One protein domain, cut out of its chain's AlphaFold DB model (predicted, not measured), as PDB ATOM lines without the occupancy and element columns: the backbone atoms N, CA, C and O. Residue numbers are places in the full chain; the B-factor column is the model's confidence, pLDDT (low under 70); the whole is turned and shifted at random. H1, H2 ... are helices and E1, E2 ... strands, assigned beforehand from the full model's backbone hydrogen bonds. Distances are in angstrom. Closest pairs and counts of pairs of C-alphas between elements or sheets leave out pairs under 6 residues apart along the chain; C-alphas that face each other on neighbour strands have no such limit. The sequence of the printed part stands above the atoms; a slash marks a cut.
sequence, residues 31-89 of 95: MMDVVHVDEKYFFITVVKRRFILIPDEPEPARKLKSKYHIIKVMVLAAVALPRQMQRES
ATOM      1  N   MET A  31      -8.141   3.216 -61.683       86.62
ATOM      2  CA  MET A  31      -9.303   4.094 -61.430       86.62
ATOM      3  C   MET A  31      -9.329   5.384 -62.281       86.62
ATOM      4  O   MET A  31      -9.878   6.407 -61.873       86.62
ATOM      5  N   MET A  32      -8.752   5.341 -63.485       86.06
ATOM      6  CA  MET A  32      -8.537   6.512 -64.352       86.06
ATOM      7  C   MET A  32      -9.831   7.143 -64.874       86.06
ATOM      8  O   MET A  32      -9.850   8.299 -65.298       86.06
ATOM      9  N   ASP A  33     -10.917   6.380 -64.860       87.81
ATOM     10  CA  ASP A  33     -12.263   6.767 -65.262       87.81
ATOM     11  C   ASP A  33     -13.158   7.165 -64.075       87.81
ATOM     12  O   ASP A  33     -14.345   7.444 -64.259       87.81
ATOM     13  N   VAL A  34     -12.594   7.256 -62.866       89.31
ATOM     14  CA  VAL A  34     -13.322   7.592 -61.639       89.31
ATOM     15  C   VAL A  34     -13.140   9.066 -61.273       89.31
ATOM     16  O   VAL A  34     -12.044   9.625 -61.307       89.31
ATOM     17  N   VAL A  35     -14.241   9.710 -60.873       92.31
ATOM     18  CA  VAL A  35     -14.227  11.037 -60.244       92.31
ATOM     19  C   VAL A  35     -14.392  10.857 -58.739       92.31
ATOM     20  O   VAL A  35     -15.441  10.417 -58.270       92.31
ATOM     21  N   HIS A  36     -13.367  11.210 -57.971       92.50
ATOM     22  CA  HIS A  36     -13.418  11.183 -56.514       92.50
ATOM     23  C   HIS A  36     -14.075  12.456 -55.992       92.50
ATOM     24  O   HIS A  36     -13.596  13.557 -56.260       92.50
ATOM     25  N   VAL A  37     -15.156  12.310 -55.229       96.00
ATOM     26  CA  VAL A  37     -15.897  13.425 -54.634       96.00
ATOM     27  C   VAL A  37     -15.826  13.321 -53.117       96.00
ATOM     28  O   VAL A  37     -16.080  12.253 -52.563       96.00
ATOM     29  N   ASP A  38     -15.487  14.422 -52.452       97.00
ATOM     30  CA  ASP A  38     -15.422  14.497 -50.991       97.00
ATOM     31  C   ASP A  38     -15.962  15.836 -50.479       97.00
ATOM     32  O   ASP A  38     -15.806  16.882 -51.119       97.00
ATOM     33  N   GLU A  39     -16.576  15.801 -49.298       96.25
ATOM     34  CA  GLU A  39     -17.009  16.985 -48.561       96.25
ATOM     35  C   GLU A  39     -16.155  17.162 -47.314       96.25
ATOM     36  O   GLU A  39     -16.019  16.264 -46.479       96.25
ATOM     37  N   LYS A  40     -15.624  18.370 -47.126       93.50
ATOM     38  CA  LYS A  40     -14.797  18.675 -45.962       93.50
ATOM     39  C   LYS A  40     -15.151  20.012 -45.338       93.50
ATOM     40  O   LYS A  40     -15.257  21.036 -46.007       93.50
ATOM     41  N   TYR A  41     -15.286  20.011 -44.011       91.81
ATOM     42  CA  TYR A  41     -15.431  21.234 -43.228       91.81
ATOM     43  C   TYR A  41     -14.065  21.856 -42.931       91.81
ATOM     44  O   TYR A  41     -13.234  21.265 -42.235       91.81
ATOM     45  N   PHE A  42     -13.874  23.089 -43.381       89.88
ATOM     46  CA  PHE A  42     -12.722  23.923 -43.067       89.88
ATOM     47  C   PHE A  42     -13.106  24.985 -42.042       89.88
ATOM     48  O   PHE A  42     -14.152  25.623 -42.135       89.88
ATOM     49  N   PHE A  43     -12.259  25.189 -41.039       91.25
ATOM     50  CA  PHE A  43     -12.430  26.296 -40.104       91.25
ATOM     51  C   PHE A  43     -11.828  27.563 -40.711       91.25
ATOM     52  O   PHE A  43     -10.668  27.540 -41.117       91.25
ATOM     53  N   ILE A  44     -12.565  28.683 -40.699       88.06
ATOM     54  CA  ILE A  44     -12.054  29.980 -41.201       88.06
ATOM     55  C   ILE A  44     -10.795  30.421 -40.438       88.06
ATOM     56  O   ILE A  44      -9.931  31.119 -40.961       88.06
ATOM     57  N   THR A  45     -10.664  30.001 -39.177       85.06
ATOM     58  CA  THR A  45      -9.476  30.266 -38.363       85.06
ATOM     59  C   THR A  45      -8.932  28.980 -37.764       85.06
ATOM     60  O   THR A  45      -9.688  28.073 -37.421       85.06
ATOM     61  N   VAL A  46      -7.613  28.912 -37.573       80.31
ATOM     62  CA  VAL A  46      -6.983  27.758 -36.921       80.31
ATOM     63  C   VAL A  46      -7.466  27.653 -35.469       80.31
ATOM     64  O   VAL A  46      -7.522  28.646 -34.737       80.31
ATOM     65  N   VAL A  47      -7.818  26.441 -35.030       76.69
ATOM     66  CA  VAL A  47      -8.340  26.190 -33.674       76.69
ATOM     67  C   VAL A  47      -7.302  26.535 -32.603       76.69
ATOM     68  O   VAL A  47      -7.629  27.243 -31.657       76.69
ATOM     69  N   LYS A  48      -6.045  26.120 -32.782       75.62
ATOM     70  CA  LYS A  48      -4.900  26.531 -31.956       75.62
ATOM     71  C   LYS A  48      -3.854  27.186 -32.853       75.62
ATOM     72  O   LYS A  48      -3.328  26.528 -33.744       75.62
ATOM     73  N   ARG A  49      -3.571  28.468 -32.631       78.56
ATOM     74  CA  ARG A  49      -2.462  29.174 -33.284       78.56
ATOM     75  C   ARG A  49      -1.258  29.137 -32.351       78.56
ATOM     76  O   ARG A  49      -1.433  29.287 -31.147       78.56
ATOM     77  N   ARG A  50      -0.072  28.893 -32.904       82.31
ATOM     78  CA  ARG A  50       1.202  29.051 -32.199       82.31
ATOM     79  C   ARG A  50       1.832  30.342 -32.702       82.31
ATOM     80  O   ARG A  50       1.868  30.541 -33.914       82.31
ATOM     81  N   PHE A  51       2.279  31.182 -31.782       83.44
ATOM     82  CA  PHE A  51       2.973  32.430 -32.074       83.44
ATOM     83  C   PHE A  51       4.401  32.311 -31.545       83.44
ATOM     84  O   PHE A  51       4.613  31.707 -30.494       83.44
ATOM     85  N   ILE A  52       5.363  32.836 -32.296       88.75
ATOM     86  CA  ILE A  52       6.722  33.068 -31.807       88.75
ATOM     87  C   ILE A  52       6.747  34.547 -31.440       88.75
ATOM     88  O   ILE A  52       6.477  35.370 -32.309       88.75
ATOM     89  N   LEU A  53       6.987  34.849 -30.166       91.06
ATOM     90  CA  LEU A  53       6.985  36.209 -29.627       91.06
ATOM     91  C   LEU A  53       8.405  36.602 -29.227       91.06
ATOM     92  O   LEU A  53       9.189  35.758 -28.782       91.06
ATOM     93  N   ILE A  54       8.715  37.885 -29.380       91.38
ATOM     94  CA  ILE A  54       9.930  38.509 -28.843       91.38
ATOM     95  C   ILE A  54       9.691  38.801 -27.341       91.38
ATOM     96  O   ILE A  54       8.537  39.012 -26.969       91.38
ATOM     97  N   PRO A  55      10.717  38.811 -26.460       87.81
ATOM     98  CA  PRO A  55      10.525  38.928 -25.006       87.81
ATOM     99  C   PRO A  55       9.675  40.114 -24.524       87.81
ATOM    100  O   PRO A  55       9.005  39.992 -23.504       87.81
ATOM    101  N   ASP A  56       9.663  41.219 -25.271       89.50
ATOM    102  CA  ASP A  56       8.927  42.441 -24.925       89.50
ATOM    103  C   ASP A  56       7.605  42.602 -25.701       89.50
ATOM    104  O   ASP A  56       6.956  43.647 -25.634       89.50
ATOM    105  N   GLU A  57       7.191  41.589 -26.469       90.88
ATOM    106  CA  GLU A  57       5.950  41.642 -27.237       90.88
ATOM    107  C   GLU A  57       4.758  41.156 -26.392       90.88
ATOM    108  O   GLU A  57       4.810  40.071 -25.804       90.88
ATOM    109  N   PRO A  58       3.651  41.920 -26.330       84.38
ATOM    110  CA  PRO A  58       2.465  41.493 -25.603       84.38
ATOM    111  C   PRO A  58       1.842  40.244 -26.231       84.38
ATOM    112  O   PRO A  58       1.761  40.106 -27.454       84.38
ATOM    113  N   GLU A  59       1.329  39.346 -25.386       82.69
ATOM    114  CA  GLU A  59       0.690  38.122 -25.863       82.69
ATOM    115  C   GLU A  59      -0.527  38.449 -26.757       82.69
ATOM    116  O   GLU A  59      -1.393  39.249 -26.379       82.69
ATOM    117  N   PRO A  60      -0.646  37.823 -27.943       81.94
ATOM    118  CA  PRO A  60      -1.738  38.099 -28.857       81.94
ATOM    119  C   PRO A  60      -3.078  37.664 -28.252       81.94
ATOM    120  O   PRO A  60      -3.381  36.478 -28.096       81.94
ATOM    121  N   ALA A  61      -3.930  38.646 -27.958       76.75
ATOM    122  CA  ALA A  61      -5.234  38.409 -27.358       76.75
ATOM    123  C   ALA A  61      -6.211  37.769 -28.359       76.75
ATOM    124  O   ALA A  61      -6.661  38.396 -29.321       76.75
ATOM    125  N   ARG A  62      -6.630  36.524 -28.096       73.00
ATOM    126  CA  ARG A  62      -7.719  35.870 -28.839       73.00
ATOM    127  C   ARG A  62      -8.988  35.776 -27.997       73.00
ATOM    128  O   ARG A  62      -9.089  34.960 -27.087       73.00
ATOM    129  N   LYS A  63     -10.027  36.516 -28.389       73.44
ATOM    130  CA  LYS A  63     -11.362  36.461 -27.765       73.44
ATOM    131  C   LYS A  63     -12.215  35.312 -28.322       73.44
ATOM    132  O   LYS A  63     -13.272  35.542 -28.898       73.44
ATOM    133  N   LEU A  64     -11.762  34.064 -28.189       75.00
ATOM    134  CA  LEU A  64     -12.549  32.891 -28.592       75.00
ATOM    135  C   LEU A  64     -12.553  31.832 -27.489       75.00
ATOM    136  O   LEU A  64     -11.543  31.186 -27.240       75.00
ATOM    137  N   LYS A  65     -13.720  31.614 -26.875       73.94
ATOM    138  CA  LYS A  65     -13.876  30.699 -25.732       73.94
ATOM    139  C   LYS A  65     -13.880  29.214 -26.117       73.94
ATOM    140  O   LYS A  65     -13.544  28.370 -25.298       73.94
ATOM    141  N   SER A  66     -14.287  28.867 -27.343       80.19
ATOM    142  CA  SER A  66     -14.372  27.467 -27.777       80.19
ATOM    143  C   SER A  66     -14.334  27.311 -29.296       80.19
ATOM    144  O   SER A  66     -14.847  28.157 -30.028       80.19
ATOM    145  N   LYS A  67     -13.802  26.174 -29.766       77.12
ATOM    146  CA  LYS A  67     -13.742  25.798 -31.190       77.12
ATOM    147  C   LYS A  67     -15.110  25.759 -31.877       77.12
ATOM    148  O   LYS A  67     -15.176  25.895 -33.092       77.12
ATOM    149  N   TYR A  68     -16.184  25.546 -31.115       82.94
ATOM    150  CA  TYR A  68     -17.546  25.468 -31.650       82.94
ATOM    151  C   TYR A  68     -18.061  26.817 -32.162       82.94
ATOM    152  O   TYR A  68     -18.925  26.830 -33.025       82.94
ATOM    153  N   HIS A  69     -17.489  27.930 -31.692       84.69
ATOM    154  CA  HIS A  69     -17.831  29.279 -32.154       84.69
ATOM    155  C   HIS A  69     -17.011  29.713 -33.379       84.69
ATOM    156  O   HIS A  69     -17.140  30.843 -33.840       84.69
ATOM    157  N   ILE A  70     -16.125  28.853 -33.896       87.50
ATOM    158  CA  ILE A  70     -15.396  29.139 -35.131       87.50
ATOM    159  C   ILE A  70     -16.305  28.795 -36.301       87.50
ATOM    160  O   ILE A  70     -16.768  27.658 -36.411       87.50
ATOM    161  N   ILE A  71     -16.501  29.762 -37.193       90.56
ATOM    162  CA  ILE A  71     -17.236  29.559 -38.439       90.56
ATOM    163  C   ILE A  71     -16.559  28.444 -39.245       90.56
ATOM    164  O   ILE A  71     -15.338  28.445 -39.450       90.56
ATOM    165  N   LYS A  72     -17.375  27.486 -39.682       92.50
ATOM    166  CA  LYS A  72     -16.978  26.393 -40.564       92.50
ATOM    167  C   LYS A  72     -17.534  26.659 -41.952       92.50
ATOM    168  O   LYS A  72     -18.701  27.011 -42.084       92.50
ATOM    169  N   VAL A  73     -16.708  26.442 -42.959       93.00
ATOM    170  CA  VAL A  73     -17.092  26.453 -44.368       93.00
ATOM    171  C   VAL A  73     -17.046  25.014 -44.856       93.00
ATOM    172  O   VAL A  73     -16.070  24.310 -44.602       93.00
ATOM    173  N   MET A  74     -18.111  24.561 -45.507       96.00
ATOM    174  CA  MET A  74     -18.149  23.257 -46.159       96.00
ATOM    175  C   MET A  74     -17.653  23.423 -47.588       96.00
ATOM    176  O   MET A  74     -18.128  24.304 -48.302       96.00
ATOM    177  N   VAL A  75     -16.688  22.608 -47.987       95.81
ATOM    178  CA  VAL A  75     -16.164  22.594 -49.350       95.81
ATOM    179  C   VAL A  75     -16.416  21.212 -49.923       95.81
ATOM    180  O   VAL A  75     -15.989  20.217 -49.338       95.81
ATOM    181  N   LEU A  76     -17.110  21.178 -51.057       97.06
ATOM    182  CA  LEU A  76     -17.244  20.008 -51.912       97.06
ATOM    183  C   LEU A  76     -16.123  20.064 -52.952       97.06
ATOM    184  O   LEU A  76     -15.982  21.071 -53.648       97.06
ATOM    185  N   ALA A  77     -15.326  19.005 -53.049       95.81
ATOM    186  CA  ALA A  77     -14.267  18.887 -54.041       95.81
ATOM    187  C   ALA A  77     -14.485  17.631 -54.886       95.81
ATOM    188  O   ALA A  77     -14.752  16.559 -54.348       95.81
ATOM    189  N   ALA A  78     -14.347  17.776 -56.202       95.31
ATOM    190  CA  ALA A  78     -14.335  16.673 -57.150       95.31
ATOM    191  C   ALA A  78     -12.972  16.649 -57.848       95.31
ATOM    192  O   ALA A  78     -12.551  17.653 -58.424       95.31
ATOM    193  N   VAL A  79     -12.276  15.519 -57.769       92.25
ATOM    194  CA  VAL A  79     -10.953  15.311 -58.358       92.25
ATOM    195  C   VAL A  79     -11.030  14.145 -59.329       92.25
ATOM    196  O   VAL A  79     -11.492  13.061 -58.982       92.25
ATOM    197  N   ALA A  80     -10.567  14.380 -60.548       91.50
ATOM    198  CA  ALA A  80     -10.459  13.383 -61.600       91.50
ATOM    199  C   ALA A  80      -9.117  13.560 -62.305       91.50
ATOM    200  O   ALA A  80      -8.561  14.665 -62.322       91.50
ATOM    201  N   LEU A  81      -8.605  12.493 -62.908       82.81
ATOM    202  CA  LEU A  81      -7.374  12.600 -63.672       82.81
ATOM    203  C   LEU A  81      -7.596  13.404 -64.976       82.81
ATOM    204  O   LEU A  81      -8.590  13.185 -65.677       82.81
ATOM    205  N   PRO A  82      -6.673  14.314 -65.354       80.56
ATOM    206  CA  PRO A  82      -6.729  15.003 -66.638       80.56
ATOM    207  C   PRO A  82      -6.615  14.028 -67.817       80.56
ATOM    208  O   PRO A  82      -5.593  13.372 -68.011       80.56
ATOM    209  N   ARG A  83      -7.640  13.994 -68.677       69.00
ATOM    210  CA  ARG A  83      -7.706  13.081 -69.836       69.00
ATOM    211  C   ARG A  83      -6.621  13.314 -70.898       69.00
ATOM    212  O   ARG A  83      -6.378  12.432 -71.714       69.00
ATOM    213  N   GLN A  84      -5.973  14.481 -70.933       66.25
ATOM    214  CA  GLN A  84      -5.010  14.806 -71.998       66.25
ATOM    215  C   GLN A  84      -3.652  14.092 -71.858       66.25
ATOM    216  O   GLN A  84      -3.053  13.781 -72.882       66.25
ATOM    217  N   MET A  85      -3.212  13.717 -70.646       54.88
ATOM    218  CA  MET A  85      -1.967  12.939 -70.459       54.88
ATOM    219  C   MET A  85      -2.066  11.486 -70.962       54.88
ATOM    220  O   MET A  85      -1.055  10.819 -71.177       54.88
ATOM    221  N   GLN A  86      -3.283  10.990 -71.193       55.59
ATOM    222  CA  GLN A  86      -3.523   9.639 -71.699       55.59
ATOM    223  C   GLN A  86      -3.231   9.513 -73.202       55.59
ATOM    224  O   GLN A  86      -3.038   8.412 -73.705       55.59
ATOM    225  N   ARG A  87      -3.191  10.634 -73.935       51.59
ATOM    226  CA  ARG A  87      -3.018  10.638 -75.395       51.59
ATOM    227  C   ARG A  87      -1.547  10.639 -75.830       51.59
ATOM    228  O   ARG A  87      -1.242  10.106 -76.889       51.59
ATOM    229  N   GLU A  88      -0.645  11.184 -75.012       51.53
ATOM    230  CA  GLU A  88       0.800  11.269 -75.307       51.53
ATOM    231  C   GLU A  88       1.571   9.984 -74.958       51.53
ATOM    232  O   GLU A  88       2.559   9.638 -75.607       51.53
ATOM    233  N   SER A  89       1.097   9.217 -73.975       52.28
ATOM    234  CA  SER A  89       1.702   7.938 -73.569       52.28
ATOM    235  C   SER A  89       1.437   6.805 -74.573       52.28
ATOM    236  O   SER A  89       2.250   5.890 -74.697       52.28
TER     237      SER A  89
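Overview. This is residues 31 to 89 of the 95 residues of an uncharacterized protein of Nothophytophthora sp. Chile5 (UniProt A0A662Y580). With little regular structure, this is a long, thin two-strand hairpin, E1 and E2, whose link makes a wide loop at one end, residues 52 to 58 sticking out, with the short helix H1 beyond the other end. Of 59 printed residues, 20 are in named elements, in the order E1, E2, H1; the sheet, E1 - E2, is antiparallel and the class mostly strand. The whole is extended, with a radius of gyration of the C-alphas of 20.7 A and spans of 61 by 28 by 13 A.

Along the chain. E1, residues 36 to 43, begins at C-alpha 36 (-13.418, 11.183, -56.514) and is 22.3 A long. E2, residues 72 to 79, is 21.8 A long. H1, residues 85 to 88, measures 5.8 A and ends at C-alpha 88 (0.800, 11.269, -75.307).

Arrangement. E1 and E2 form an antiparallel hairpin, their directions at 159 degrees. C-alphas 37 and 78 face each other at 4.4 A; N 36 and O 79 are within hydrogen-bond range at 2.8 A, as are N 73 and O 42 at 2.8 A. H1 is apart from E1, and is too short for any O i to N i+4 pair; its one O i to N i+3 pair is not within range.

Size, cuts and confidence. The C-alphas farthest apart, of Asp 56 and Arg 87, are 60.8 A apart. The printed part has no cut. The link from E1 to E2, 28 residues, is long; that from E2 to H1 is tight. Residues 83 to 89 have pLDDT under 70.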